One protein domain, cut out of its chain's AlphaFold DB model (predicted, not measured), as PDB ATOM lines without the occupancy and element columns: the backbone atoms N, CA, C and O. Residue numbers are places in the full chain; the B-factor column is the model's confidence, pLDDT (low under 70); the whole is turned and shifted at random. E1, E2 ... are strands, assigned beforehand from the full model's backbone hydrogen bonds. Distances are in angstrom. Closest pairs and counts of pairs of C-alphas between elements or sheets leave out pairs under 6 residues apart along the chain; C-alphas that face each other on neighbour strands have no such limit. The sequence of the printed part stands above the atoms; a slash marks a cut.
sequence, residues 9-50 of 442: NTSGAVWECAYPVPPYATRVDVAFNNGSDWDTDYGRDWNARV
ATOM      1  N   ASN A   9      45.468  10.827  22.045       92.44
ATOM      2  CA  ASN A   9      46.853  10.617  21.617       92.44
ATOM      3  C   ASN A   9      47.547   9.630  22.565       92.44
ATOM      4  O   ASN A   9      47.819   9.964  23.721       92.44
ATOM      5  N   THR A  10      47.827   8.419  22.088       90.75
ATOM      6  CA  THR A  10      48.463   7.369  22.895       90.75
ATOM      7  C   THR A  10      49.980   7.380  22.765       90.75
ATOM      8  O   THR A  10      50.681   7.015  23.712       90.75
ATOM      9  N   SER A  11      50.517   7.835  21.628       88.50
ATOM     10  CA  SER A  11      51.958   8.013  21.434       88.50
ATOM     11  C   SER A  11      52.280   8.783  20.153       88.50
ATOM     12  O   SER A  11      52.189   8.243  19.049       88.50
ATOM     13  N   GLY A  12      52.758  10.023  20.282       87.88
ATOM     14  CA  GLY A  12      53.310  10.792  19.166       87.88
ATOM     15  C   GLY A  12      52.300  10.997  18.033       87.88
ATOM     16  O   GLY A  12      51.445  11.872  18.122       87.88
ATOM     17  N   ALA A  13      52.433  10.207  16.963       88.88
ATOM     18  CA  ALA A  13      51.563  10.238  15.785       88.88
ATOM     19  C   ALA A  13      50.373   9.260  15.858       88.88
ATOM     20  O   ALA A  13      49.614   9.166  14.897       88.88
ATOM     21  N   VAL A  14      50.217   8.515  16.955       90.38
ATOM     22  CA  VAL A  14      49.141   7.534  17.137       90.38
ATOM     23  C   VAL A  14      48.040   8.127  18.005       90.38
ATOM     24  O   VAL A  14      48.292   8.608  19.113       90.38
ATOM     25  N   TRP A  15      46.825   8.070  17.475       91.75
ATOM     26  CA  TRP A  15      45.593   8.462  18.139       91.75
ATOM     27  C   TRP A  15      44.647   7.267  18.135       91.75
ATOM     28  O   TRP A  15      44.552   6.559  17.134       91.75
ATOM     29  N   GLU A  16      43.962   7.038  19.249       92.81
ATOM     30  CA  GLU A  16      43.083   5.886  19.443       92.81
ATOM     31  C   GLU A  16      41.729   6.323  19.999       92.81
ATOM     32  O   GLU A  16      41.639   7.248  20.806       92.81
ATOM     33  N   CYS A  17      40.676   5.623  19.597       89.88
ATOM     34  CA  CYS A  17      39.347   5.724  20.179       89.88
ATOM     35  C   CYS A  17      38.738   4.325  20.300       89.88
ATOM     36  O   CYS A  17      39.168   3.384  19.631       89.88
ATOM     37  N   ALA A  18      37.730   4.194  21.156       87.88
ATOM     38  CA  ALA A  18      36.911   2.997  21.238       87.88
ATOM     39  C   ALA A  18      35.528   3.323  20.680       87.88
ATOM     40  O   ALA A  18      34.902   4.281  21.126       87.88
ATOM     41  N   TYR A  19      35.070   2.517  19.724       82.31
ATOM     42  CA  TYR A  19      33.725   2.608  19.177       82.31
ATOM     43  C   TYR A  19      33.025   1.255  19.317       82.31
ATOM     44  O   TYR A  19      33.573   0.253  18.841       82.31
ATOM     45  N   PRO A  20      31.870   1.179  20.000       82.25
ATOM     46  CA  PRO A  20      31.092  -0.047  20.023       82.25
ATOM     47  C   PRO A  20      30.565  -0.341  18.617       82.25
ATOM     48  O   PRO A  20      29.928   0.495  17.991       82.25
ATOM     49  N   VAL A  21      30.813  -1.554  18.135       83.19
ATOM     50  CA  VAL A  21      30.221  -2.074  16.899       83.19
ATOM     51  C   VAL A  21      29.398  -3.317  17.228       83.19
ATOM     52  O   VAL A  21      29.704  -3.995  18.217       83.19
ATOM     53  N   PRO A  22      28.382  -3.661  16.419       80.75
ATOM     54  CA  PRO A  22      27.675  -4.922  16.581       80.75
ATOM     55  C   PRO A  22      28.653  -6.111  16.605       80.75
ATOM     56  O   PRO A  22      29.615  -6.106  15.831       80.75
ATOM     57  N   PRO A  23      28.423  -7.156  17.427       84.88
ATOM     58  CA  PRO A  23      29.328  -8.308  17.530       84.88
ATOM     59  C   PRO A  23      29.617  -9.011  16.201       84.88
ATOM     60  O   PRO A  23      30.652  -9.648  16.054       84.88
ATOM     61  N   TYR A  24      28.720  -8.872  15.227       85.75
ATOM     62  CA  TYR A  24      28.827  -9.440  13.887       85.75
ATOM     63  C   TYR A  24      29.393  -8.475  12.832       85.75
ATOM     64  O   TYR A  24      29.543  -8.847  11.666       85.75
ATOM     65  N   ALA A  25      29.681  -7.222  13.191       85.62
ATOM     66  CA  ALA A  25      30.248  -6.260  12.258       85.62
ATOM     67  C   ALA A  25      31.611  -6.761  11.776       85.62
ATOM     68  O   ALA A  25      32.472  -7.114  12.575       85.62
ATOM     69  N   THR A  26      31.819  -6.790  10.460       87.81
ATOM     70  CA  THR A  26      33.084  -7.250   9.855       87.81
ATOM     71  C   THR A  26      33.970  -6.094   9.398       87.81
ATOM     72  O   THR A  26      35.172  -6.268   9.161       87.81
ATOM     73  N   ARG A  27      33.391  -4.896   9.281       87.94
ATOM     74  CA  ARG A  27      34.035  -3.677   8.801       87.94
ATOM     75  C   ARG A  27      33.392  -2.464   9.470       87.94
ATOM     76  O   ARG A  27      32.207  -2.503   9.781       87.94
ATOM     77  N   VAL A  28      34.186  -1.422   9.664       87.44
ATOM     78  CA  VAL A  28      33.742  -0.082  10.057       87.44
ATOM     79  C   VAL A  28      34.269   0.910   9.024       87.44
ATOM     80  O   VAL A  28      35.425   0.789   8.603       87.44
ATOM     81  N   ASP A  29      33.412   1.833   8.602       86.06
ATOM     82  CA  ASP A  29      33.772   2.980   7.769       86.06
ATOM     83  C   ASP A  29      33.916   4.211   8.686       86.06
ATOM     84  O   ASP A  29      33.158   4.362   9.642       86.06
ATOM     85  N   VAL A  30      34.956   5.021   8.477       86.38
ATOM     86  CA  VAL A  30      35.394   6.080   9.400       86.38
ATOM     87  C   VAL A  30      35.875   7.296   8.610       86.38
ATOM     88  O   VAL A  30      36.685   7.164   7.696       86.38
ATOM     89  N   ALA A  31      35.464   8.490   9.021       86.69
ATOM     90  CA  ALA A  31      36.089   9.743   8.612       86.69
ATOM     91  C   ALA A  31      36.796  10.384   9.812       86.69
ATOM     92  O   ALA A  31      36.383  10.202  10.958       86.69
ATOM     93  N   PHE A  32      37.871  11.129   9.560       89.12
ATOM     94  CA  PHE A  32      38.604  11.845  10.605       89.12
ATOM     95  C   PHE A  32      38.391  13.345  10.452       89.12
ATOM     96  O   PHE A  32      38.316  13.849   9.335       89.12
ATOM     97  N   ASN A  33      38.363  14.084  11.558       88.00
ATOM     98  CA  ASN A  33      38.373  15.540  11.515       88.00
ATOM     99  C   ASN A  33      39.277  16.133  12.604       88.00
ATOM    100  O   ASN A  33      39.628  15.471  13.581       88.00
ATOM    101  N   ASN A  34      39.697  17.385  12.409       87.69
ATOM    102  CA  ASN A  34      40.484  18.154  13.385       87.69
ATOM    103  C   ASN A  34      39.646  19.222  14.123       87.69
ATOM    104  O   ASN A  34      40.212  20.151  14.701       87.69
ATOM    105  N   GLY A  35      38.315  19.129  14.050       81.56
ATOM    106  CA  GLY A  35      37.359  20.144  14.501       81.56
ATOM    107  C   GLY A  35      37.061  21.256  13.486       81.56
ATOM    108  O   GLY A  35      36.218  22.108  13.753       81.56
ATOM    109  N   SER A  36      37.733  21.279  12.332       79.50
ATOM    110  CA  SER A  36      37.504  22.275  11.270       79.50
ATOM    111  C   SER A  36      37.576  21.716   9.847       79.50
ATOM    112  O   SER A  36      36.813  22.147   8.988       79.50
ATOM    113  N   ASP A  37      38.448  20.738   9.606       83.75
ATOM    114  CA  ASP A  37      38.648  20.073   8.324       83.75
ATOM    115  C   ASP A  37      38.383  18.572   8.466       83.75
ATOM    116  O   ASP A  37      38.698  17.982   9.505       83.75
ATOM    117  N   TRP A  38      37.876  17.965   7.393       84.69
ATOM    118  CA  TRP A  38      37.572  16.538   7.306       84.69
ATOM    119  C   TRP A  38      38.527  15.808   6.354       84.69
ATOM    120  O   TRP A  38      38.828  16.283   5.258       84.69
ATOM    121  N   ASP A  39      38.953  14.617   6.761       88.50
ATOM    122  CA  ASP A  39      39.618  13.606   5.945       88.50
ATOM    123  C   ASP A  39      38.670  12.410   5.767       88.50
ATOM    124  O   ASP A  39      38.504  11.573   6.657       88.50
ATOM    125  N   THR A  40      38.040  12.358   4.595       82.56
ATOM    126  CA  THR A  40      37.042  11.354   4.196       82.56
ATOM    127  C   THR A  40      37.572  10.403   3.118       82.56
ATOM    128  O   THR A  40      36.792   9.841   2.356       82.56
ATOM    129  N   ASP A  41      38.893  10.284   2.934       84.38
ATOM    130  CA  ASP A  41      39.489   9.541   1.805       84.38
ATOM    131  C   ASP A  41      38.854   9.900   0.438       84.38
ATOM    132  O   ASP A  41      38.441   9.043  -0.355       84.38
ATOM    133  N   TYR A  42      38.758  11.204   0.158       77.19
ATOM    134  CA  TYR A  42      38.097  11.751  -1.036       77.19
ATOM    135  C   TYR A  42      36.603  11.382  -1.138       77.19
ATOM    136  O   TYR A  42      36.101  11.129  -2.234       77.19
ATOM    137  N   GLY A  43      35.898  11.360  -0.003       66.19
ATOM    138  CA  GLY A  43      34.468  11.048   0.088       66.19
ATOM    139  C   GLY A  43      34.135   9.557   0.022       66.19
ATOM    140  O   GLY A  43      33.004   9.206  -0.292       66.19
ATOM    141  N   ARG A  44      35.119   8.679   0.241       67.69
ATOM    142  CA  ARG A  44      34.933   7.214   0.265       67.69
ATOM    143  C   ARG A  44      34.927   6.629   1.672       67.69
ATOM    144  O   ARG A  44      34.607   5.453   1.818       67.69
ATOM    145  N   ASP A  45      35.331   7.447   2.634       81.25
ATOM    146  CA  ASP A  45      35.670   7.112   4.004       81.25
ATOM    147  C   ASP A  45      36.798   6.079   4.124       81.25
ATOM    148  O   ASP A  45      37.072   5.241   3.254       81.25
ATOM    149  N   TRP A  46      37.515   6.161   5.236       86.62
ATOM    150  CA  TRP A  46      38.476   5.138   5.604       86.62
ATOM    151  C   TRP A  46      37.736   3.889   6.039       86.62
ATOM    152  O   TRP A  46      36.628   3.958   6.550       86.62
ATOM    153  N   ASN A  47      38.364   2.726   5.884       87.75
ATOM    154  CA  ASN A  47      37.763   1.493   6.359       87.75
ATOM    155  C   ASN A  47      38.727   0.620   7.140       87.75
ATOM    156  O   ASN A  47      39.897   0.473   6.782       87.75
ATOM    157  N   ALA A  48      38.201  -0.000   8.188       87.62
ATOM    158  CA  ALA A  48      38.929  -0.934   9.027       87.62
ATOM    159  C   ALA A  48      38.147  -2.239   9.178       87.62
ATOM    160  O   ALA A  48      36.922  -2.253   9.279       87.62
ATOM    161  N   ARG A  49      38.868  -3.364   9.185       90.19
ATOM    162  CA  ARG A  49      38.278  -4.676   9.472       90.19
ATOM    163  C   ARG A  49      38.102  -4.844  10.974       90.19
ATOM    164  O   ARG A  49      39.034  -4.581  11.729       90.19
ATOM    165  N   VAL A  50      36.954  -5.371  11.373       89.19
ATOM    166  CA  VAL A  50      36.684  -5.760  12.757       89.19
ATOM    167  C   VAL A  50      37.162  -7.199  12.953       89.19
ATOM    168  O   VAL A  50      36.833  -8.100  12.179       89.19
TER     169      VAL A  50
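AT A GLANCE: This is residues 9 to 50 of the 442 residues of an uncharacterized protein of Verrucomicrobia bacterium ADurb.Bin345 (UniProt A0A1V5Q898). Little regular structure is present: two small strand hairpins, E1 with E2 and E3 with E4, are joined by a stretch of loop, and from the second a long loop reaches out, its residues 33 to 38 sticking out. The 42 printed residues hold four named strands, E1 E2 E3 E4 along the chain, in two antiparallel sheets, and no named helix; the class is all strand, with 14 residues in named elements. The whole is loose and flat, radius of gyration of the C-alphas 12.1 A, spans 32 by 27 by 14 A.

HOW THE PARTS SIT: E1, residues 9 to 11, and E2, residues 14 to 16, form an antiparallel hairpin at 135 degrees, with N 14 and O 11 2.9 A apart. E3, residues 27 to 30, and E4, residues 46 to 49, form another at 155 degrees, with N 30 and O 46 2.8 A apart. E2 and E3 are apart.

IN THESE COORDINATES: E1 begins at C-alpha 9 (46.853, 10.617, 21.617). E3 measures 9.9 A and E4 10.6 A, ending at C-alpha 49 (38.278, -4.676, 9.472).

THE WHOLE: The farthest C-alphas, of Tyr 24 and Ser 36, are 33.0 A apart. The printed part has no cut. The link from E3 to E4 is long, 15 residues; residues 43 to 44 are under pLDDT 70.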